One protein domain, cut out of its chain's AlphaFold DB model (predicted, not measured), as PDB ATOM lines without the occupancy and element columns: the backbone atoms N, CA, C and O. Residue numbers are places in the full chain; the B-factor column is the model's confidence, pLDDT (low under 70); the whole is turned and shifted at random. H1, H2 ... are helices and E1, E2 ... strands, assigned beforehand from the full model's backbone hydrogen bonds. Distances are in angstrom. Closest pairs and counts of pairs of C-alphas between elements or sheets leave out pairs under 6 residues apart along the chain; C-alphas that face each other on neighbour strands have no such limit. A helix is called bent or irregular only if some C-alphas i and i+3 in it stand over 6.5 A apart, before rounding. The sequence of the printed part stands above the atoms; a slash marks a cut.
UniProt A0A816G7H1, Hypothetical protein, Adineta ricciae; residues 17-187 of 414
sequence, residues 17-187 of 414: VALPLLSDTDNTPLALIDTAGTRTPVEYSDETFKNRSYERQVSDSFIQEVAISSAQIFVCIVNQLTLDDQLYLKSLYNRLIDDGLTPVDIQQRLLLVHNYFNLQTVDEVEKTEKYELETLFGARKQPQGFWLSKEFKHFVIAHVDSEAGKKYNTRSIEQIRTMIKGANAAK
ATOM      1  N   VAL A  17     199.673 192.353 196.218       45.44
ATOM      2  CA  VAL A  17     199.547 193.473 195.278       45.44
ATOM      3  C   VAL A  17     200.909 194.136 195.146       45.44
ATOM      4  O   VAL A  17     201.344 194.834 196.061       45.44
ATOM      5  N   ALA A  18     201.582 193.926 194.019       45.12
ATOM      6  CA  ALA A  18     202.740 194.737 193.661       45.12
ATOM      7  C   ALA A  18     202.267 195.886 192.767       45.12
ATOM      8  O   ALA A  18     201.653 195.652 191.725       45.12
ATOM      9  N   LEU A  19     202.538 197.120 193.194       44.31
ATOM     10  CA  LEU A  19     202.383 198.325 192.384       44.31
ATOM     11  C   LEU A  19     203.791 198.763 191.963       44.31
ATOM     12  O   LEU A  19     204.480 199.384 192.777       44.31
ATOM     13  N   PRO A  20     204.278 198.436 190.754       42.62
ATOM     14  CA  PRO A  20     205.508 199.024 190.268       42.62
ATOM     15  C   PRO A  20     205.246 200.513 190.027       42.62
ATOM     16  O   PRO A  20     204.499 200.891 189.125       42.62
ATOM     17  N   LEU A  21     205.879 201.365 190.829       40.22
ATOM     18  CA  LEU A  21     206.260 202.699 190.376       40.22
ATOM     19  C   LEU A  21     207.483 202.501 189.476       40.22
ATOM     20  O   LEU A  21     208.610 202.538 189.958       40.22
ATOM     21  N   LEU A  22     207.272 202.200 188.196       40.19
ATOM     22  CA  LEU A  22     208.355 202.177 187.214       40.19
ATOM     23  C   LEU A  22     208.092 203.246 186.147       40.19
ATOM     24  O   LEU A  22     207.175 203.121 185.338       40.19
ATOM     25  N   SER A  23     208.907 204.303 186.199       41.66
ATOM     26  CA  SER A  23     209.317 205.149 185.069       41.66
ATOM     27  C   SER A  23     210.190 204.310 184.114       41.66
ATOM     28  O   SER A  23     210.717 203.281 184.527       41.66
ATOM     29  N   ASP A  24     210.431 204.581 182.833       42.12
ATOM     30  CA  ASP A  24     210.107 205.610 181.841       42.12
ATOM     31  C   ASP A  24     209.767 204.785 180.577       42.12
ATOM     32  O   ASP A  24     210.561 203.940 180.182       42.12
ATOM     33  N   THR A  25     208.571 204.762 179.991       44.81
ATOM     34  CA  THR A  25     208.086 205.720 178.980       44.81
ATOM     35  C   THR A  25     206.562 205.634 178.776       44.81
ATOM     36  O   THR A  25     206.011 206.414 178.008       44.81
ATOM     37  N   ASP A  26     205.870 204.703 179.439       48.78
ATOM     38  CA  ASP A  26     204.411 204.527 179.375       48.78
ATOM     39  C   ASP A  26     203.883 204.466 180.821       48.78
ATOM     40  O   ASP A  26     203.943 203.431 181.478       48.78
ATOM     41  N   ASN A  27     203.392 205.607 181.313       47.97
ATOM     42  CA  ASN A  27     202.994 205.934 182.695       47.97
ATOM     43  C   ASN A  27     201.766 205.144 183.226       47.97
ATOM     44  O   ASN A  27     200.875 205.708 183.858       47.97
ATOM     45  N   THR A  28     201.653 203.848 182.928       49.22
ATOM     46  CA  THR A  28     200.503 203.028 183.331       49.22
ATOM     47  C   THR A  28     200.795 202.342 184.669       49.22
ATOM     48  O   THR A  28     201.618 201.426 184.696       49.22
ATOM     49  N   PRO A  29     200.130 202.719 185.779       49.75
ATOM     50  CA  PRO A  29     200.279 202.015 187.046       49.75
ATOM     51  C   PRO A  29     199.785 200.573 186.890       49.75
ATOM     52  O   PRO A  29     198.604 200.328 186.637       49.75
ATOM     53  N   LEU A  30     200.697 199.612 187.021       50.59
ATOM     54  CA  LEU A  30     200.373 198.191 186.971       50.59
ATOM     55  C   LEU A  30     200.066 197.703 188.389       50.59
ATOM     56  O   LEU A  30     200.850 197.920 189.302       50.59
ATOM     57  N   ALA A  31     198.937 197.031 188.587       55.00
ATOM     58  CA  ALA A  31     198.676 196.287 189.814       55.00
ATOM     59  C   ALA A  31     198.769 194.798 189.496       55.00
ATOM     60  O   ALA A  31     197.942 194.264 188.758       55.00
ATOM     61  N   LEU A  32     199.790 194.134 190.031       55.97
ATOM     62  CA  LEU A  32     199.926 192.687 189.925       55.97
ATOM     63  C   LEU A  32     199.232 192.053 191.120       55.97
ATOM     64  O   LEU A  32     199.673 192.250 192.247       55.97
ATOM     65  N   ILE A  33     198.157 191.314 190.858       60.47
ATOM     66  CA  ILE A  33     197.487 190.464 191.839       60.47
ATOM     67  C   ILE A  33     197.973 189.035 191.612       60.47
ATOM     68  O   ILE A  33     197.569 188.388 190.646       60.47
ATOM     69  N   ASP A  34     198.839 188.547 192.497       59.91
ATOM     70  CA  ASP A  34     199.260 187.149 192.456       59.91
ATOM     71  C   ASP A  34     198.217 186.254 193.142       59.91
ATOM     72  O   ASP A  34     197.812 186.487 194.285       59.91
ATOM     73  N   THR A  35     197.780 185.226 192.418       58.03
ATOM     74  CA  THR A  35     196.861 184.186 192.900       58.03
ATOM     75  C   THR A  35     197.562 182.833 193.042       58.03
ATOM     76  O   THR A  35     196.903 181.805 193.222       58.03
ATOM     77  N   ALA A  36     198.897 182.805 192.966       51.19
ATOM     78  CA  ALA A  36     199.695 181.611 193.178       51.19
ATOM     79  C   ALA A  36     199.318 180.938 194.500       51.19
ATOM     80  O   ALA A  36     199.130 181.563 195.544       51.19
ATOM     81  N   GLY A  37     199.148 179.621 194.430       55.84
ATOM     82  CA  GLY A  37     198.676 178.808 195.538       55.84
ATOM     83  C   GLY A  37     197.152 178.740 195.677       55.84
ATOM     84  O   GLY A  37     196.682 177.866 196.411       55.84
ATOM     85  N   THR A  38     196.336 179.582 195.029       62.94
ATOM     86  CA  THR A  38     194.867 179.368 195.011       62.94
ATOM     87  C   THR A  38     194.545 177.950 194.519       62.94
ATOM     88  O   THR A  38     195.287 177.370 193.728       62.94
ATOM     89  N   ARG A  39     193.492 177.333 195.064       65.56
ATOM     90  CA  ARG A  39     193.114 175.926 194.827       65.56
ATOM     91  C   ARG A  39     194.172 174.873 195.203       65.56
ATOM     92  O   ARG A  39     194.035 173.717 194.808       65.56
ATOM     93  N   THR A  40     195.196 175.217 195.989       68.38
ATOM     94  CA  THR A  40     196.126 174.209 196.535       68.38
ATOM     95  C   THR A  40     195.371 173.242 197.456       68.38
ATOM     96  O   THR A  40     194.549 173.700 198.259       68.38
ATOM     97  N   PRO A  41     195.647 171.927 197.383       71.81
ATOM     98  CA  PRO A  41     195.065 170.951 198.295       71.81
ATOM     99  C   PRO A  41     195.287 171.328 199.764       71.81
ATOM    100  O   PRO A  41     196.376 171.747 200.160       71.81
ATOM    101  N   VAL A  42     194.250 171.158 200.583       75.94
ATOM    102  CA  VAL A  42     194.346 171.313 202.038       75.94
ATOM    103  C   VAL A  42     194.642 169.947 202.647       75.94
ATOM    104  O   VAL A  42     194.001 168.959 202.300       75.94
ATOM    105  N   GLU A  43     195.616 169.893 203.552       76.94
ATOM    106  CA  GLU A  43     195.983 168.667 204.261       76.94
ATOM    107  C   GLU A  43     194.784 168.094 205.037       76.94
ATOM    108  O   GLU A  43     194.174 168.787 205.861       76.94
ATOM    109  N   TYR A  44     194.466 166.823 204.777       75.25
ATOM    110  CA  TYR A  44     193.416 166.057 205.451       75.25
ATOM    111  C   TYR A  44     193.844 165.732 206.895       75.25
ATOM    112  O   TYR A  44     194.294 164.637 207.204       75.25
ATOM    113  N   SER A  45     193.744 166.722 207.785       77.56
ATOM    114  CA  SER A  45     193.870 166.538 209.239       77.56
ATOM    115  C   SER A  45     192.493 166.664 209.902       77.56
ATOM    116  O   SER A  45     191.788 167.655 209.676       77.56
ATOM    117  N   ASP A  46     192.105 165.668 210.702       56.75
ATOM    118  CA  ASP A  46     190.699 165.379 211.044       56.75
ATOM    119  C   ASP A  46     189.905 166.540 211.670       56.75
ATOM    120  O   ASP A  46     188.732 166.721 211.346       56.75
ATOM    121  N   GLU A  47     190.515 167.385 212.507       61.06
ATOM    122  CA  GLU A  47     189.769 168.455 213.197       61.06
ATOM    123  C   GLU A  47     189.853 169.831 212.519       61.06
ATOM    124  O   GLU A  47     188.975 170.673 212.716       61.06
ATOM    125  N   THR A  48     190.872 170.085 211.690       66.25
ATOM    126  CA  THR A  48     191.088 171.420 211.091       66.25
ATOM    127  C   THR A  48     190.838 171.475 209.591       66.25
ATOM    128  O   THR A  48     190.703 172.573 209.048       66.25
ATOM    129  N   PHE A  49     190.707 170.324 208.920       74.69
ATOM    130  CA  PHE A  49     190.490 170.257 207.475       74.69
ATOM    131  C   PHE A  49     189.243 171.029 207.036       74.69
ATOM    132  O   PHE A  49     189.324 171.834 206.112       74.69
ATOM    133  N   LYS A  50     188.104 170.858 207.723       71.25
ATOM    134  CA  LYS A  50     186.855 171.565 207.379       71.25
ATOM    135  C   LYS A  50     187.000 173.084 207.479       71.25
ATOM    136  O   LYS A  50     186.618 173.794 206.557       71.25
ATOM    137  N   ASN A  51     187.605 173.580 208.558       69.94
ATOM    138  CA  ASN A  51     187.783 175.021 208.747       69.94
ATOM    139  C   ASN A  51     188.802 175.592 207.756       69.94
ATOM    140  O   ASN A  51     188.525 176.598 207.117       69.94
ATOM    141  N   ARG A  52     189.940 174.917 207.554       68.31
ATOM    142  CA  ARG A  52     190.982 175.368 206.619       68.31
ATOM    143  C   ARG A  52     190.532 175.312 205.162       68.31
ATOM    144  O   ARG A  52     190.874 176.202 204.392       68.31
ATOM    145  N   SER A  53     189.775 174.285 204.775       70.06
ATOM    146  CA  SER A  53     189.201 174.188 203.426       70.06
ATOM    147  C   SER A  53     188.165 175.279 203.181       70.06
ATOM    148  O   SER A  53     188.220 175.923 202.137       70.06
ATOM    149  N   TYR A  54     187.299 175.561 204.157       69.62
ATOM    150  CA  TYR A  54     186.351 176.671 204.072       69.62
ATOM    151  C   TYR A  54     187.055 178.036 204.011       69.62
ATOM    152  O   TYR A  54     186.807 178.813 203.094       69.62
ATOM    153  N   GLU A  55     187.997 178.311 204.920       66.81
ATOM    154  CA  GLU A  55     188.809 179.539 204.914       66.81
ATOM    155  C   GLU A  55     189.527 179.732 203.575       66.81
ATOM    156  O   GLU A  55     189.605 180.851 203.057       66.81
ATOM    157  N   ARG A  56     190.017 178.636 202.982       70.38
ATOM    158  CA  ARG A  56     190.666 178.674 201.675       70.38
ATOM    159  C   ARG A  56     189.687 179.002 200.560       70.38
ATOM    160  O   ARG A  56     189.971 179.893 199.770       70.38
ATOM    161  N   GLN A  57     188.537 178.334 200.524       69.12
ATOM    162  CA  GLN A  57     187.493 178.606 199.535       69.12
ATOM    163  C   GLN A  57     187.023 180.060 199.595       69.12
ATOM    164  O   GLN A  57     186.898 180.698 198.551       69.12
ATOM    165  N   VAL A  58     186.819 180.606 200.799       68.81
ATOM    166  CA  VAL A  58     186.423 182.008 200.990       68.81
ATOM    167  C   VAL A  58     187.528 182.957 200.527       68.81
ATOM    168  O   VAL A  58     187.242 183.911 199.808       68.81
ATOM    169  N   SER A  59     188.788 182.684 200.879       70.44
ATOM    170  CA  SER A  59     189.926 183.522 200.478       70.44
ATOM    171  C   SER A  59     190.132 183.525 198.962       70.44
ATOM    172  O   SER A  59     190.265 184.590 198.364       70.44
ATOM    173  N   ASP A  60     190.109 182.350 198.334       72.25
ATOM    174  CA  ASP A  60     190.269 182.201 196.887       72.25
ATOM    175  C   ASP A  60     189.108 182.880 196.145       72.25
ATOM    176  O   ASP A  60     189.336 183.614 195.183       72.25
ATOM    177  N   SER A  61     187.874 182.708 196.638       72.00
ATOM    178  CA  SER A  61     186.694 183.386 196.088       72.00
ATOM    179  C   SER A  61     186.823 184.900 196.220       72.00
ATOM    180  O   SER A  61     186.615 185.611 195.247       72.00
ATOM    181  N   PHE A  62     187.239 185.413 197.381       73.12
ATOM    182  CA  PHE A  62     187.435 186.847 197.594       73.12
ATOM    183  C   PHE A  62     188.518 187.436 196.680       73.12
ATOM    184  O   PHE A  62     188.317 188.495 196.088       73.12
ATOM    185  N   ILE A  63     189.652 186.751 196.517       73.69
ATOM    186  CA  ILE A  63     190.729 187.190 195.620       73.69
ATOM    187  C   ILE A  63     190.227 187.247 194.175       73.69
ATOM    188  O   ILE A  63     190.439 188.250 193.491       73.69
ATOM    189  N   GLN A  64     189.512 186.212 193.726       75.50
ATOM    190  CA  GLN A  64     188.876 186.213 192.408       75.50
ATOM    191  C   GLN A  64     187.846 187.339 192.283       75.50
ATOM    192  O   GLN A  64     187.774 187.997 191.247       75.50
ATOM    193  N   GLU A  65     187.074 187.606 193.338       76.38
ATOM    194  CA  GLU A  65     186.095 188.687 193.368       76.38
ATOM    195  C   GLU A  65     186.740 190.061 193.160       76.38
ATOM    196  O   GLU A  65     186.290 190.833 192.306       76.38
ATOM    197  N   VAL A  66     187.818 190.342 193.894       74.44
ATOM    198  CA  VAL A  66     188.584 191.591 193.798       74.44
ATOM    199  C   VAL A  66     189.265 191.720 192.436       74.44
ATOM    200  O   VAL A  66     189.179 192.784 191.817       74.44
ATOM    201  N   ALA A  67     189.894 190.652 191.941       76.81
ATOM    202  CA  ALA A  67     190.547 190.647 190.634       76.81
ATOM    203  C   ALA A  67     189.542 190.938 189.512       76.81
ATOM    204  O   ALA A  67     189.756 191.845 188.712       76.81
ATOM    205  N   ILE A  68     188.395 190.251 189.506       80.75
ATOM    206  CA  ILE A  68     187.354 190.464 188.495       80.75
ATOM    207  C   ILE A  68     186.776 191.875 188.577       80.75
ATOM    208  O   ILE A  68     186.622 192.550 187.566       80.75
ATOM    209  N   SER A  69     186.516 192.369 189.780       76.62
ATOM    210  CA  SER A  69     185.902 193.687 189.939       76.62
ATOM    211  C   SER A  69     186.826 194.851 189.569       76.62
ATOM    212  O   SER A  69     186.344 195.948 189.287       76.62
ATOM    213  N   SER A  70     188.142 194.642 189.622       74.44
ATOM    214  CA  SER A  70     189.148 195.668 189.327       74.44
ATOM    215  C   SER A  70     189.693 195.593 187.903       74.44
ATOM    216  O   SER A  70     190.197 196.594 187.392       74.44
ATOM    217  N   ALA A  71     189.560 194.442 187.245       77.44
ATOM    218  CA  ALA A  71     190.043 194.241 185.892       77.44
ATOM    219  C   ALA A  71     189.258 195.081 184.873       77.44
ATOM    220  O   ALA A  71     188.029 195.034 184.771       77.44
ATOM    221  N   GLN A  72     189.996 195.845 184.069       78.81
ATOM    222  CA  GLN A  72     189.448 196.538 182.902       78.81
ATOM    223  C   GLN A  72     189.400 195.620 181.679       78.81
ATOM    224  O   GLN A  72     188.476 195.721 180.878       78.81
ATOM    225  N   ILE A  73     190.375 194.720 181.561       84.75
ATOM    226  CA  ILE A  73     190.445 193.674 180.545       84.75
ATOM    227  C   ILE A  73     190.710 192.342 181.235       84.75
ATOM    228  O   ILE A  73     191.518 192.249 182.157       84.75
ATOM    229  N   PHE A  74     190.052 191.311 180.732       87.88
ATOM    230  CA  PHE A  74     190.252 189.917 181.064       87.88
ATOM    231  C   PHE A  74     190.930 189.233 179.890       87.88
ATOM    232  O   PHE A  74     190.380 189.205 178.791       87.88
ATOM    233  N   VAL A  75     192.111 188.669 180.124       89.31
ATOM    234  CA  VAL A  75     192.792 187.823 179.143       89.31
ATOM    235  C   VAL A  75     192.768 186.395 179.667       89.31
ATOM    236  O   VAL A  75     193.465 186.064 180.620       89.31
ATOM    237  N   CYS A  76     191.935 185.558 179.061       90.56
ATOM    238  CA  CYS A  76     191.841 184.139 179.375       90.56
ATOM    239  C   CYS A  76     192.690 183.369 178.369       90.56
ATOM    240  O   CYS A  76     192.413 183.438 177.177       90.56
ATOM    241  N   ILE A  77     193.713 182.649 178.824       91.44
ATOM    242  CA  ILE A  77     194.585 181.851 177.955       91.44
ATOM    243  C   ILE A  77     194.252 180.377 178.169       91.44
ATOM    244  O   ILE A  77     194.321 179.892 179.296       91.44
ATOM    245  N   VAL A  78     193.892 179.676 177.096       90.50
ATOM    246  CA  VAL A  78     193.538 178.250 177.107       90.50
ATOM    247  C   VAL A  78     194.398 177.515 176.092       90.50
ATOM    248  O   VAL A  78     194.602 178.021 174.998       90.50
ATOM    249  N   ASN A  79     194.918 176.335 176.428       88.06
ATOM    250  CA  ASN A  79     195.694 175.542 175.466       88.06
ATOM    251  C   ASN A  79     194.760 174.847 174.472       88.06
ATOM    252  O   ASN A  79     194.713 175.176 173.292       88.06
ATOM    253  N   GLN A  80     193.984 173.908 175.004       82.44
ATOM    254  CA  GLN A  80     192.841 173.305 174.350       82.44
ATOM    255  C   GLN A  80     191.640 173.618 175.224       82.44
ATOM    256  O   GLN A  80     191.680 173.385 176.432       82.44
ATOM    257  N   LEU A  81     190.595 174.171 174.624       84.00
ATOM    258  CA  LEU A  81     189.417 174.560 175.373       84.00
ATOM    259  C   LEU A  81     188.687 173.321 175.901       84.00
ATOM    260  O   LEU A  81     188.145 172.522 175.135       84.00
ATOM    261  N   THR A  82     188.625 173.198 177.220       88.94
ATOM    262  CA  THR A  82     187.873 172.140 177.893       88.94
ATOM    263  C   THR A  82     186.441 172.581 178.205       88.94
ATOM    264  O   THR A  82     186.082 173.758 178.105       88.94
ATOM    265  N   LEU A  83     185.591 171.632 178.610       85.19
ATOM    266  CA  LEU A  83     184.253 171.953 179.114       85.19
ATOM    267  C   LEU A  83     184.322 172.860 180.354       85.19
ATOM    268  O   LEU A  83     183.528 173.791 180.472       85.19
ATOM    269  N   ASP A  84     185.283 172.623 181.245       84.00
ATOM    270  CA  ASP A  84     185.448 173.419 182.463       84.00
ATOM    271  C   ASP A  84     185.814 174.871 182.136       84.00
ATOM    272  O   ASP A  84     185.268 175.796 182.743       84.00
ATOM    273  N   ASP A  85     186.647 175.087 181.113       87.25
ATOM    274  CA  ASP A  85     186.968 176.430 180.618       87.25
ATOM    275  C   ASP A  85     185.721 177.135 180.071       87.25
ATOM    276  O   ASP A  85     185.485 178.307 180.366       87.25
ATOM    277  N   GLN A  86     184.874 176.425 179.317       87.50
ATOM    278  CA  GLN A  86     183.615 176.982 178.808       87.50
ATOM    279  C   GLN A  86     182.659 177.364 179.938       87.50
ATOM    280  O   GLN A  86     182.050 178.438 179.903       87.50
ATOM    281  N   LEU A  87     182.521 176.502 180.949       87.50
ATOM    282  CA  LEU A  87     181.687 176.772 182.117       87.50
ATOM    283  C   LEU A  87     182.212 177.979 182.899       87.50
ATOM    284  O   LEU A  87     181.423 178.845 183.286       87.50
ATOM    285  N   TYR A  88     183.532 178.078 183.071       87.75
ATOM    286  CA  TYR A  88     184.172 179.226 183.703       87.75
ATOM    287  C   TYR A  88     183.921 180.522 182.925       87.75
ATOM    288  O   TYR A  88     183.436 181.496 183.502       87.75
ATOM    289  N   LEU A  89     184.172 180.532 181.612       90.50
ATOM    290  CA  LEU A  89     183.955 181.700 180.752       90.50
ATOM    291  C   LEU A  89     182.491 182.148 180.753       90.50
ATOM    292  O   LEU A  89     182.211 183.343 180.833       90.50
ATOM    293  N   LYS A  90     181.549 181.199 180.727       91.88
ATOM    294  CA  LYS A  90     180.113 181.486 180.830       91.88
ATOM    295  C   LYS A  90     179.751 182.089 182.187       91.88
ATOM    296  O   LYS A  90     178.979 183.045 182.241       91.88
ATOM    297  N   SER A  91     180.308 181.556 183.272       89.69
ATOM    298  CA  SER A  91     180.106 182.105 184.615       89.69
ATOM    299  C   SER A  91     180.670 183.521 184.734       89.69
ATOM    300  O   SER A  91     180.005 184.391 185.293       89.69
ATOM    301  N   LEU A  92     181.865 183.767 184.189       89.62
ATOM    302  CA  LEU A  92     182.483 185.090 184.163       89.62
ATOM    303  C   LEU A  92     181.642 186.073 183.339       89.62
ATOM    304  O   LEU A  92     181.358 187.168 183.813       89.62
ATOM    305  N   TYR A  93     181.183 185.670 182.153       92.81
ATOM    306  CA  TYR A  93     180.310 186.485 181.305       92.81
ATOM    307  C   TYR A  93     179.020 186.890 182.031       92.81
ATOM    308  O   TYR A  93     178.703 188.074 182.104       92.81
ATOM    309  N   ASN A  94     178.299 185.923 182.611       91.25
ATOM    310  CA  ASN A  94     177.058 186.195 183.344       91.25
ATOM    311  C   ASN A  94     177.299 187.139 184.521       91.25
ATOM    312  O   ASN A  94     176.546 188.080 184.730       91.25
ATOM    313  N   ARG A  95     178.400 186.942 185.239       87.88
ATOM    314  CA  ARG A  95     178.759 187.810 186.351       87.88
ATOM    315  C   ARG A  95     179.052 189.246 185.912       87.88
ATOM    316  O   ARG A  95     178.672 190.184 186.604       87.88
ATOM    317  N   LEU A  96     179.698 189.435 184.765       88.25
ATOM    318  CA  LEU A  96     179.932 190.769 184.212       88.25
ATOM    319  C   LEU A  96     178.622 191.455 183.780       88.25
ATOM    320  O   LEU A  96     178.507 192.673 183.922       88.25
ATOM    321  N   ILE A  97     177.630 190.688 183.309       90.81
ATOM    322  CA  ILE A  97     176.265 191.187 183.072       90.81
ATOM    323  C   ILE A  97     175.622 191.627 184.395       90.81
ATOM    324  O   ILE A  97     175.052 192.714 184.457       90.81
ATOM    325  N   ASP A  98     175.744 190.820 185.452       86.56
ATOM    326  CA  ASP A  98     175.188 191.130 186.778       86.56
ATOM    327  C   ASP A  98     175.828 192.385 187.401       86.56
ATOM    328  O   ASP A  98     175.160 193.152 188.096       86.56
ATOM    329  N   ASP A  99     177.104 192.646 187.097       82.69
ATOM    330  CA  ASP A  99     177.810 193.888 187.444       82.69
ATOM    331  C   ASP A  99     177.403 195.093 186.556       82.69
ATOM    332  O   ASP A  99     177.947 196.193 186.699       82.69
ATOM    333  N   GLY A 100     176.424 194.916 185.664       87.44
ATOM    334  CA  GLY A 100     175.796 195.973 184.871       87.44
ATOM    335  C   GLY A 100     176.489 196.289 183.547       87.44
ATOM    336  O   GLY A 100     176.185 197.319 182.942       87.44
ATOM    337  N   LEU A 101     177.423 195.451 183.083       87.50
ATOM    338  CA  LEU A 101     178.044 195.634 181.771       87.50
ATOM    339  C   LEU A 101     177.112 195.161 180.658       87.50
ATOM    340  O   LEU A 101     176.427 194.147 180.780       87.50
ATOM    341  N   THR A 102     177.105 195.877 179.534       93.12
ATOM    342  CA  THR A 102     176.376 195.417 178.351       93.12
ATOM    343  C   THR A 102     177.159 194.303 177.643       93.12
ATOM    344  O   THR A 102     178.385 194.247 177.759       93.12
ATOM    345  N   PRO A 103     176.508 193.444 176.834       92.50
ATOM    346  CA  PRO A 103     177.215 192.460 176.010       92.50
ATOM    347  C   PRO A 103     178.339 193.063 175.153       92.50
ATOM    348  O   PRO A 103     179.388 192.448 174.979       92.50
ATOM    349  N   VAL A 104     178.144 194.293 174.660       90.69
ATOM    350  CA  VAL A 104     179.146 195.022 173.869       90.69
ATOM    351  C   VAL A 104     180.354 195.396 174.729       90.69
ATOM    352  O   VAL A 104     181.488 195.186 174.302       90.69
ATOM    353  N   ASP A 105     180.130 195.892 175.949       89.38
ATOM    354  CA  ASP A 105     181.215 196.205 176.886       89.38
ATOM    355  C   ASP A 105     181.998 194.946 177.262       89.38
ATOM    356  O   ASP A 105     183.226 194.961 177.291       89.38
ATOM    357  N   ILE A 106     181.303 193.835 177.518       90.69
ATOM    358  CA  ILE A 106     181.941 192.568 177.888       90.69
ATOM    359  C   ILE A 106     182.815 192.058 176.747       90.69
ATOM    360  O   ILE A 106     183.976 191.734 176.975       90.69
ATOM    361  N   GLN A 107     182.309 192.069 175.515       90.69
ATOM    362  CA  GLN A 107     183.068 191.643 174.338       90.69
ATOM    363  C   GLN A 107     184.312 192.521 174.084       90.69
ATOM    364  O   GLN A 107     185.290 192.077 173.481       90.69
ATOM    365  N   GLN A 108     184.308 193.780 174.535       88.31
ATOM    366  CA  GLN A 108     185.492 194.643 174.479       88.31
ATOM    367  C   GLN A 108     186.523 194.325 175.564       88.31
ATOM    368  O   GLN A 108     187.704 194.594 175.351       88.31
ATOM    369  N   ARG A 109     186.092 193.753 176.692       88.19
ATOM    370  CA  ARG A 109     186.937 193.482 177.860       88.19
ATOM    371  C   ARG A 109     187.406 192.038 177.958       88.19
ATOM    372  O   ARG A 109     188.458 191.814 178.536       88.19
ATOM    373  N   LEU A 110     186.656 191.070 177.438       92.94
ATOM    374  CA  LEU A 110     186.941 189.644 177.588       92.94
ATOM    375  C   LEU A 110     187.606 189.081 176.327       92.94
ATOM    376  O   LEU A 110     186.973 188.895 175.285       92.94
ATOM    377  N   LEU A 111     188.910 188.833 176.439       94.69
ATOM    378  CA  LEU A 111     189.780 188.330 175.384       94.69
ATOM    379  C   LEU A 111     190.114 186.863 175.676       94.69
ATOM    380  O   LEU A 111     190.691 186.553 176.717       94.69
ATOM    381  N   LEU A 112     189.773 185.962 174.757       96.25
ATOM    382  CA  LEU A 112     190.097 184.540 174.850       96.25
ATOM    383  C   LEU A 112     191.259 184.219 173.909       96.25
ATOM    384  O   LEU A 112     191.153 184.391 172.701       96.25
ATOM    385  N   VAL A 113     192.373 183.752 174.451       96.75
ATOM    386  CA  VAL A 113     193.576 183.390 173.708       96.75
ATOM    387  C   VAL A 113     193.687 181.874 173.669       96.75
ATOM    388  O   VAL A 113     193.864 181.235 174.702       96.75
ATOM    389  N   HIS A 114     193.610 181.311 172.472       96.12
ATOM    390  CA  HIS A 114     193.848 179.898 172.216       96.12
ATOM    391  C   HIS A 114     195.336 179.682 171.947       96.12
ATOM    392  O   HIS A 114     195.871 180.126 170.931       96.12
ATOM    393  N   ASN A 115     196.010 179.060 172.906       95.62
ATOM    394  CA  ASN A 115     197.426 178.740 172.897       95.62
ATOM    395  C   ASN A 115     197.655 177.341 172.315       95.62
ATOM    396  O   ASN A 115     197.844 176.351 173.026       95.62
ATOM    397  N   TYR A 116     197.689 177.273 170.993       94.69
ATOM    398  CA  TYR A 116     197.999 176.086 170.213       94.69
ATOM    399  C   TYR A 116     199.507 175.807 170.178       94.69
ATOM    400  O   TYR A 116     200.109 175.658 169.116       94.69
ATOM    401  N   PHE A 117     200.133 175.723 171.355       90.69
ATOM    402  CA  PHE A 117     201.584 175.571 171.498       90.69
ATOM    403  C   PHE A 117     202.143 174.297 170.842       90.69
ATOM    404  O   PHE A 117     203.332 174.238 170.556       90.69
ATOM    405  N   ASN A 118     201.298 173.296 170.581       93.12
ATOM    406  CA  ASN A 118     201.677 172.054 169.903       93.12
ATOM    407  C   ASN A 118     201.512 172.096 168.377       93.12
ATOM    408  O   ASN A 118     201.964 171.172 167.706       93.12
ATOM    409  N   LEU A 119     200.850 173.116 167.821       94.81
ATOM    410  CA  LEU A 119     200.610 173.215 166.381       94.81
ATOM    411  C   LEU A 119     201.737 174.010 165.728       94.81
ATOM    412  O   LEU A 119     202.064 175.117 166.167       94.81
ATOM    413  N   GLN A 120     202.333 173.435 164.684       95.94
ATOM    414  CA  GLN A 120     203.509 174.009 164.029       95.94
ATOM    415  C   GLN A 120     203.202 174.529 162.622       95.94
ATOM    416  O   GLN A 120     203.796 175.512 162.169       95.94
ATOM    417  N   THR A 121     202.267 173.890 161.921       98.19
ATOM    418  CA  THR A 121     201.920 174.266 160.548       98.19
ATOM    419  C   THR A 121     200.692 175.164 160.507       98.19
ATOM    420  O   THR A 121     199.804 175.103 161.361       98.19
ATOM    421  N   VAL A 122     200.629 176.015 159.486       97.88
ATOM    422  CA  VAL A 122     199.489 176.912 159.271       97.88
ATOM    423  C   VAL A 122     198.197 176.118 159.054       97.88
ATOM    424  O   VAL A 122     197.171 176.462 159.632       97.88
ATOM    425  N   ASP A 123     198.260 175.027 158.292       98.25
ATOM    426  CA  ASP A 123     197.107 174.177 157.984       98.25
ATOM    427  C   ASP A 123     196.507 173.505 159.230       98.25
ATOM    428  O   ASP A 123     195.287 173.359 159.332       98.25
ATOM    429  N   GLU A 124     197.342 173.075 160.183       97.19
ATOM    430  CA  GLU A 124     196.878 172.516 161.462       97.19
ATOM    431  C   GLU A 124     196.105 173.551 162.274       97.19
ATOM    432  O   GLU A 124     195.026 173.257 162.801       97.19
ATOM    433  N   VAL A 125     196.641 174.770 162.343       96.50
ATOM    434  CA  VAL A 125     195.991 175.878 163.036       96.50
ATOM    435  C   VAL A 125     194.679 176.238 162.344       96.50
ATOM    436  O   VAL A 125     193.658 176.301 163.015       96.50
ATOM    437  N   GLU A 126     194.643 176.364 161.017       97.12
ATOM    438  CA  GLU A 126     193.416 176.698 160.276       97.12
ATOM    439  C   GLU A 126     192.320 175.626 160.418       97.12
ATOM    440  O   GLU A 126     191.135 175.953 160.549       97.12
ATOM    441  N   LYS A 127     192.688 174.338 160.450       97.00
ATOM    442  CA  LYS A 127     191.737 173.249 160.741       97.00
ATOM    443  C   LYS A 127     191.172 173.356 162.155       97.00
ATOM    444  O   LYS A 127     189.965 173.187 162.341       97.00
ATOM    445  N   THR A 128     192.032 173.646 163.128       95.31
ATOM    446  CA  THR A 128     191.646 173.792 164.538       95.31
ATOM    447  C   THR A 128     190.763 175.023 164.736       95.31
ATOM    448  O   THR A 128     189.703 174.916 165.341       95.31
ATOM    449  N   GLU A 129     191.114 176.157 164.123       95.19
ATOM    450  CA  GLU A 129     190.325 177.394 164.110       95.19
ATOM    451  C   GLU A 129     188.913 177.159 163.564       95.19
ATOM    452  O   GLU A 129     187.922 177.580 164.163       95.19
ATOM    453  N   LYS A 130     188.807 176.460 162.432       96.31
ATOM    454  CA  LYS A 130     187.519 176.164 161.802       96.31
ATOM    455  C   LYS A 130     186.628 175.297 162.692       96.31
ATOM    456  O   LYS A 130     185.418 175.516 162.778       96.31
ATOM    457  N   TYR A 131     187.206 174.299 163.349       95.19
ATOM    458  CA  TYR A 131     186.448 173.453 164.259       95.19
ATOM    459  C   TYR A 131     186.101 174.200 165.551       95.19
ATOM    460  O   TYR A 131     184.929 174.416 165.845       95.19
ATOM    461  N   GLU A 132     187.095 174.653 166.306       93.44
ATOM    462  CA  GLU A 132     186.863 175.223 167.628       93.44
ATOM    463  C   GLU A 132     186.192 176.594 167.551       93.44
ATOM    464  O   GLU A 132     185.165 176.812 168.186       93.44
ATOM    465  N   LEU A 133     186.713 177.520 166.747       95.25
ATOM    466  CA  LEU A 133     186.224 178.900 166.737       95.25
ATOM    467  C   LEU A 133     184.961 179.036 165.896       95.25
ATOM    468  O   LEU A 133     183.959 179.568 166.370       95.25
ATOM    469  N   GLU A 134     184.981 178.559 164.654       95.81
ATOM    470  CA  GLU A 134     183.844 178.768 163.751       95.81
ATOM    471  C   GLU A 134     182.686 177.819 164.064       95.81
ATOM    472  O   GLU A 134     181.534 178.253 164.072       95.81
ATOM    473  N   THR A 135     182.966 176.545 164.360       94.75
ATOM    474  CA  THR A 135     181.905 175.550 164.588       94.75
ATOM    475  C   THR A 135     181.389 175.576 166.026       94.75
ATOM    476  O   THR A 135     180.175 175.637 166.214       94.75
ATOM    477  N   LEU A 136     182.264 175.553 167.043       91.69
ATOM    478  CA  LEU A 136     181.807 175.478 168.441       91.69
ATOM    479  C   LEU A 136     181.356 176.838 168.995       91.69
ATOM    480  O   LEU A 136     180.336 176.898 169.678       91.69
ATOM    481  N   PHE A 137     182.066 177.930 168.685       91.44
ATOM    482  CA  PHE A 137     181.694 179.276 169.159       91.44
ATOM    483  C   PHE A 137     180.865 180.096 168.167       91.44
ATOM    484  O   PHE A 137     180.421 181.196 168.509       91.44
ATOM    485  N   GLY A 138     180.684 179.632 166.926       95.75
ATOM    486  CA  GLY A 138     180.058 180.450 165.883       95.75
ATOM    487  C   GLY A 138     180.852 181.725 165.576       95.75
ATOM    488  O   GLY A 138     180.273 182.730 165.151       95.75
ATOM    489  N   ALA A 139     182.158 181.725 165.855       97.06
ATOM    490  CA  ALA A 139     183.004 182.896 165.723       97.06
ATOM    491  C   ALA A 139     183.329 183.178 164.253       97.06
ATOM    492  O   ALA A 139     183.483 182.270 163.439       97.06
ATOM    493  N   ARG A 140     183.467 184.458 163.904       97.50
ATOM    494  CA  ARG A 140     183.807 184.895 162.545       97.50
ATOM    495  C   ARG A 140     185.154 185.590 162.524       97.50
ATOM    496  O   ARG A 140     185.363 186.546 163.277       97.50
ATOM    497  N   LYS A 141     186.031 185.150 161.622       96.81
ATOM    498  CA  LYS A 141     187.339 185.770 161.397       96.81
ATOM    499  C   LYS A 141     187.166 187.220 160.951       96.81
ATOM    500  O   LYS A 141     186.418 187.512 160.018       96.81
ATOM    501  N   GLN A 142     187.847 188.125 161.636       96.19
ATOM    502  CA  GLN A 142     187.830 189.553 161.352       96.19
ATOM    503  C   GLN A 142     189.022 189.940 160.466       96.19
ATOM    504  O   GLN A 142     190.086 189.317 160.566       96.19
ATOM    505  N   PRO A 143     188.903 191.002 159.644       92.50
ATOM    506  CA  PRO A 143     189.998 191.489 158.804       92.50
ATOM    507  C   PRO A 143     191.278 191.806 159.578       92.50
ATOM    508  O   PRO A 143     192.360 191.734 159.007       92.50
ATOM    509  N   GLN A 144     191.159 192.131 160.867       90.19
ATOM    510  CA  GLN A 144     192.250 192.466 161.782       90.19
ATOM    511  C   GLN A 144     192.978 191.234 162.349       90.19
ATOM    512  O   GLN A 144     194.049 191.398 162.928       90.19
ATOM    513  N   GLY A 145     192.492 190.012 162.092       89.19
ATOM    514  CA  GLY A 145     193.194 188.758 162.407       89.19
ATOM    515  C   GLY A 145     192.853 188.128 163.749       89.19
ATOM    516  O   GLY A 145     193.608 187.291 164.224       89.19
ATOM    517  N   PHE A 146     191.733 188.524 164.340       95.25
ATOM    518  CA  PHE A 146     191.116 187.854 165.481       95.25
ATOM    519  C   PHE A 146     189.748 187.300 165.059       95.25
ATOM    520  O   PHE A 146     189.249 187.639 163.983       95.25
ATOM    521  N   TRP A 147     189.117 186.471 165.886       97.19
ATOM    522  CA  TRP A 147     187.762 185.974 165.642       97.19
ATOM    523  C   TRP A 147     186.793 186.612 166.616       97.19
ATOM    524  O   TRP A 147     187.113 186.840 167.779       97.19
ATOM    525  N   LEU A 148     185.591 186.898 166.137       96.50
ATOM    526  CA  LEU A 148     184.534 187.494 166.935       96.50
ATOM    527  C   LEU A 148     183.390 186.498 167.071       96.50
ATOM    528  O   LEU A 148     182.750 186.171 166.070       96.50
ATOM    529  N   SER A 149     183.145 186.016 168.285       95.44
ATOM    530  CA  SER A 149     181.913 185.306 168.633       95.44
ATOM    531  C   SER A 149     180.913 186.273 169.259       95.44
ATOM    532  O   SER A 149     181.173 187.472 169.382       95.44
ATOM    533  N   LYS A 150     179.745 185.760 169.647       92.06
ATOM    534  CA  LYS A 150     178.726 186.559 170.328       92.06
ATOM    535  C   LYS A 150     179.246 187.136 171.647       92.06
ATOM    536  O   LYS A 150     178.984 188.301 171.928       92.06
ATOM    537  N   GLU A 151     179.974 186.341 172.430       91.44
ATOM    538  CA  GLU A 151     180.433 186.741 173.761       91.44
ATOM    539  C   GLU A 151     181.895 187.213 173.807       91.44
ATOM    540  O   GLU A 151     182.233 188.033 174.661       91.44
ATOM    541  N   PHE A 152     182.768 186.731 172.912       92.69
ATOM    542  CA  PHE A 152     184.219 186.868 173.082       92.69
ATOM    543  C   PHE A 152     184.949 187.338 171.820       92.69
ATOM    544  O   PHE A 152     184.548 187.069 170.681       92.69
ATOM    545  N   LYS A 153     186.099 187.985 172.033       95.69
ATOM    546  CA  LYS A 153     187.142 188.130 171.011       95.69
ATOM    547  C   LYS A 153     188.167 187.028 171.202       95.69
ATOM    548  O   LYS A 153     188.762 186.923 172.272       95.69
ATOM    549  N   HIS A 154     188.375 186.230 170.167       97.25
ATOM    550  CA  HIS A 154     189.308 185.120 170.191       97.25
ATOM    551  C   HIS A 154     190.593 185.470 169.452       97.25
ATOM    552  O   HIS A 154     190.561 185.988 168.334       97.25
ATOM    553  N   PHE A 155     191.713 185.117 170.058       97.56
ATOM    554  CA  PHE A 155     193.049 185.240 169.498       97.56
ATOM    555  C   PHE A 155     193.682 183.863 169.430       97.56
ATOM    556  O   PHE A 155     193.378 182.998 170.247       97.56
ATOM    557  N   VAL A 156     194.572 183.684 168.465       97.12
ATOM    558  CA  VAL A 156     195.290 182.429 168.266       97.12
ATOM    559  C   VAL A 156     196.777 182.695 168.417       97.12
ATOM    560  O   VAL A 156     197.309 183.638 167.825       97.12
ATOM    561  N   ILE A 157     197.428 181.874 169.232       96.44
ATOM    562  CA  ILE A 157     198.877 181.823 169.398       96.44
ATOM    563  C   ILE A 157     199.301 180.380 169.131       96.44
ATOM    564  O   ILE A 157     198.698 179.453 169.658       96.44
ATOM    565  N   ALA A 158     200.318 180.193 168.298       96.19
ATOM    566  CA  ALA A 158     200.886 178.896 167.944       96.19
ATOM    567  C   ALA A 158     202.337 178.775 168.443       96.19
ATOM    568  O   ALA A 158     202.882 179.714 169.034       96.19
ATOM    569  N   HIS A 159     202.983 177.632 168.195       94.62
ATOM    570  CA  HIS A 159     204.369 177.393 168.611       94.62
ATOM    571  C   HIS A 159     205.314 178.497 168.100       94.62
ATOM    572  O   HIS A 159     205.354 178.755 166.896       94.62
ATOM    573  N   VAL A 160     206.091 179.130 168.989       90.19
ATOM    574  CA  VAL A 160     206.847 180.369 168.704       90.19
ATOM    575  C   VAL A 160     207.794 180.261 167.502       90.19
ATOM    576  O   VAL A 160     207.798 181.147 166.651       90.19
ATOM    577  N   ASP A 161     208.495 179.136 167.361       94.00
ATOM    578  CA  ASP A 161     209.482 178.939 166.285       94.00
ATOM    579  C   ASP A 161     208.905 178.323 165.003       94.00
ATOM    580  O   ASP A 161     209.632 178.009 164.058       94.00
ATOM    581  N   SER A 162     207.589 178.136 164.952       96.81
ATOM    582  CA  SER A 162     206.928 177.439 163.853       96.81
ATOM    583  C   SER A 162     206.457 178.377 162.738       96.81
ATOM    584  O   SER A 162     206.416 179.600 162.892       96.81
ATOM    585  N   GLU A 163     206.078 177.806 161.592       97.88
ATOM    586  CA  GLU A 163     205.474 178.567 160.491       97.88
ATOM    587  C   GLU A 163     204.173 179.247 160.942       97.88
ATOM    588  O   GLU A 163     203.964 180.437 160.693       97.88
ATOM    589  N   ALA A 164     203.334 178.517 161.682       96.88
ATOM    590  CA  ALA A 164     202.122 179.066 162.270       96.88
ATOM    591  C   ALA A 164     202.428 180.195 163.264       96.88
ATOM    592  O   ALA A 164     201.816 181.260 163.192       96.88
ATOM    593  N   GLY A 165     203.410 180.009 164.151       95.88
ATOM    594  CA  GLY A 165     203.809 181.028 165.126       95.88
ATOM    595  C   GLY A 165     204.187 182.348 164.461       95.88
ATOM    596  O   GLY A 165     203.689 183.407 164.848       95.88
ATOM    597  N   LYS A 166     204.979 182.281 163.384       96.69
ATOM    598  CA  LYS A 166     205.372 183.450 162.578       96.69
ATOM    599  C   LYS A 166     204.175 184.160 161.941       96.69
ATOM    600  O   LYS A 166     204.181 185.385 161.841       96.69
ATOM    601  N   LYS A 167     203.145 183.416 161.521       96.31
ATOM    602  CA  LYS A 167     201.922 183.968 160.913       96.31
ATOM    603  C   LYS A 167     200.986 184.611 161.943       96.31
ATOM    604  O   LYS A 167     200.410 185.663 161.665       96.31
ATOM    605  N   TYR A 168     200.801 183.976 163.101       95.56
ATOM    606  CA  TYR A 168     199.735 184.325 164.045       95.56
ATOM    607  C   TYR A 168     200.208 185.171 165.234       95.56
ATOM    608  O   TYR A 168     199.551 186.158 165.571       95.56
ATOM    609  N   ASN A 169     201.346 184.841 165.851       95.25
ATOM    610  CA  ASN A 169     201.680 185.327 167.196       95.25
ATOM    611  C   ASN A 169     201.867 186.842 167.245       95.25
ATOM    612  O   ASN A 169     201.215 187.506 168.047       95.25
ATOM    613  N   THR A 170     202.714 187.396 166.372       92.44
ATOM    614  CA  THR A 170     203.002 188.840 166.343       92.44
ATOM    615  C   THR A 170     201.721 189.646 166.196       92.44
ATOM    616  O   THR A 170     201.450 190.545 166.987       92.44
ATOM    617  N   ARG A 171     200.873 189.248 165.245       94.25
ATOM    618  CA  ARG A 171     199.604 189.913 164.967       94.25
ATOM    619  C   ARG A 171     198.639 189.823 166.147       94.25
ATOM    620  O   ARG A 171     198.066 190.838 166.537       94.25
ATOM    621  N   SER A 172     198.457 188.635 166.723       94.50
ATOM    622  CA  SER A 172     197.587 188.440 167.888       94.50
ATOM    623  C   SER A 172     198.060 189.276 169.078       94.50
ATOM    624  O   SER A 172     197.261 189.985 169.689       94.50
ATOM    625  N   ILE A 173     199.363 189.254 169.371       90.88
ATOM    626  CA  ILE A 173     199.974 190.001 170.478       90.88
ATOM    627  C   ILE A 173     199.824 191.510 170.271       90.88
ATOM    628  O   ILE A 173     199.461 192.219 171.209       90.88
ATOM    629  N   GLU A 174     200.068 192.016 169.062       89.00
ATOM    630  CA  GLU A 174     199.882 193.433 168.738       89.00
ATOM    631  C   GLU A 174     198.433 193.874 168.942       89.00
ATOM    632  O   GLU A 174     198.193 194.886 169.595       89.00
ATOM    633  N   GLN A 175     197.460 193.090 168.467       91.81
ATOM    634  CA  GLN A 175     196.042 193.406 168.656       91.81
ATOM    635  C   GLN A 175     195.645 193.405 170.137       91.81
ATOM    636  O   GLN A 175     194.969 194.331 170.586       91.81
ATOM    637  N   ILE A 176     196.101 192.416 170.916       88.31
ATOM    638  CA  ILE A 176     195.870 192.372 172.368       88.31
ATOM    639  C   ILE A 176     196.472 193.616 173.034       88.31
ATOM    640  O   ILE A 176     195.789 194.293 173.801       88.31
ATOM    641  N   ARG A 177     197.716 193.980 172.695       87.06
ATOM    642  CA  ARG A 177     198.377 195.191 173.211       87.06
ATOM    643  C   ARG A 177     197.603 196.458 172.859       87.06
ATOM    644  O   ARG A 177     197.416 197.302 173.730       87.06
ATOM    645  N   THR A 178     197.125 196.598 171.623       86.69
ATOM    646  CA  THR A 178     196.301 197.742 171.208       86.69
ATOM    647  C   THR A 178     195.010 197.823 172.018       86.69
ATOM    648  O   THR A 178     194.644 198.913 172.456       86.69
ATOM    649  N   MET A 179     194.340 196.693 172.270       85.81
ATOM    650  CA  MET A 179     193.124 196.673 173.091       85.81
ATOM    651  C   MET A 179     193.412 197.060 174.545       85.81
ATOM    652  O   MET A 179     192.682 197.881 175.096       85.81
ATOM    653  N   ILE A 180     194.504 196.560 175.130       82.50
ATOM    654  CA  ILE A 180     194.952 196.942 176.480       82.50
ATOM    655  C   ILE A 180     195.249 198.440 176.561       82.50
ATOM    656  O   ILE A 180     194.724 199.121 177.439       82.50
ATOM    657  N   LYS A 181     196.023 198.984 175.615       80.62
ATOM    658  CA  LYS A 181     196.314 200.426 175.571       80.62
ATOM    659  C   LYS A 181     195.040 201.260 175.415       80.62
ATOM    660  O   LYS A 181     194.895 202.275 176.088       80.62
ATOM    661  N   GLY A 182     194.103 200.816 174.575       81.25
ATOM    662  CA  GLY A 182     192.812 201.479 174.387       81.25
ATOM    663  C   GLY A 182     191.951 201.496 175.652       81.25
ATOM    664  O   GLY A 182     191.346 202.522 175.957       81.25
ATOM    665  N   ALA A 183     191.932 200.401 176.417       76.50
ATOM    666  CA  ALA A 183     191.222 200.350 177.694       76.50
ATOM    667  C   ALA A 183     191.849 201.276 178.746       76.50
ATOM    668  O   ALA A 183     191.117 201.997 179.425       76.50
ATOM    669  N   ASN A 184     193.182 201.323 178.817       67.12
ATOM    670  CA  ASN A 184     193.902 202.189 179.753       67.12
ATOM    671  C   ASN A 184     193.717 203.680 179.424       67.12
ATOM    672  O   ASN A 184     193.539 204.492 180.325       67.12
ATOM    673  N   ALA A 185     193.700 204.048 178.138       65.19
ATOM    674  CA  ALA A 185     193.494 205.433 177.707       65.19
ATOM    675  C   ALA A 185     192.078 205.962 178.007       65.19
ATOM    676  O   ALA A 185     191.866 207.171 178.066       65.19
ATOM    677  N   ALA A 186     191.098 205.071 178.187       59.16
ATOM    678  CA  ALA A 186     189.698 205.438 178.364       59.16
ATOM    679  C   ALA A 186     189.323 205.838 179.806       59.16
ATOM    680  O   ALA A 186     188.190 206.272 180.026       59.16
ATOM    681  N   LYS A 187     190.218 205.694 180.799       56.06
ATOM    682  CA  LYS A 187     189.905 206.012 182.203       56.06
ATOM    683  C   LYS A 187     191.102 206.514 183.019       56.06
ATOM    684  O   LYS A 187     191.971 205.729 183.379       56.06
TER     685      LYS A 187
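What this domain is: This is residues 17 to 187 of the 414 residues of the protein "Hypothetical protein" of Adineta ricciae (UniProt A0A816G7H1). A small slab of three parallel strands, E2, E3 and E4, is sandwiched between helices, with H2 and H4 over one face and H5 slanting over the other. The long helix H1 lies off to one side, near H2 but not on the sheet, and reaches away from it as an arm with the loop before it. The printed part has 171 residues, with five named helices and four named strands that follow along the chain as E1 H1 E2 H2 H3 E3 H4 E4 H5; the class is mixed, helices and strands, and the sheet's order is E2, E3, E4, all parallel. It is only just compact, close to loose, with a radius of gyration of the C-alphas of 18.6 A and spans of 56 by 39 by 35 A.

How they stand to each other: Start at E1, residues 32 to 34, which pairs with no named strand; residues 17 to 18 pair with its residues 32 to 33, antiparallel. Next look at H1, residues 49 to 70: its closest C-alpha to E1 is Ala 67, 7.0 A from Ile 33. E2, residues 74 to 78, is an edge strand, parallel to the inner strand E3, residues 110 to 116, with N 76 and O 111 2.8 A apart. Between them H2, residues 83 to 98, runs along the strands, at a height over the sheet of 10.6 A, on a local plane fitted to just 6 C-alphas. H3, residues 103 to 109, only grazes the sheet and touches residues 93 to 97 of H2, closest at the C-alphas of Leu 96 and Ile 106, 6.9 A. E4, residues 153 to 158, is parallel to E3, with N 155 and O 112 2.8 A apart. H4, residues 122 to 136, is over E3 and E4 on the same face as H2, slantwise at 39 degrees to E3 on the local plane. H5, residues 163 to 185, is on the opposite face, at a height over the sheet of 9.3 A. H4 and H5 touch at the C-alphas of Val 122 and Ala 164, 4.5 A apart, at a steep tilt of 51 degrees. In the strand-helix-strand units, parallel strands joined through helices, E2, H2 H3, E3 and E3, H4, E4, the crossovers are right-handed. Every O i to N i+4 pair is within hydrogen-bond range in H1, H2 and H3, against 10 of 11 in H4 and 17 of 19 in H5.

Where its parts are: Find C-alpha 32 at (199.926, 192.687, 189.925), where E1 begins. H1 runs 31.3 A from C-alpha 49 at (190.490, 170.257, 207.475). E1 spans 6.1 A, E2 12.8 A, H2 22.6 A, H3 9.9 A, E3 19.0 A, H4 20.0 A and E4 16.8 A. H5 runs 34.1 A to C-alpha 185 at (193.494, 205.433, 177.707); it is irregular, with C-alphas 167 and 170 7.4 A apart.

The domain as a whole: The C-alphas farthest apart are those of Glu 47 and Pro 143, 59.1 A. The printed part has no cut; the links E1 to H1 and H4 to E4 are long. Look for pLDDT under 70 at residues 17 to 40 and 184 to 187, among others; the mean of the printed part is 81.9.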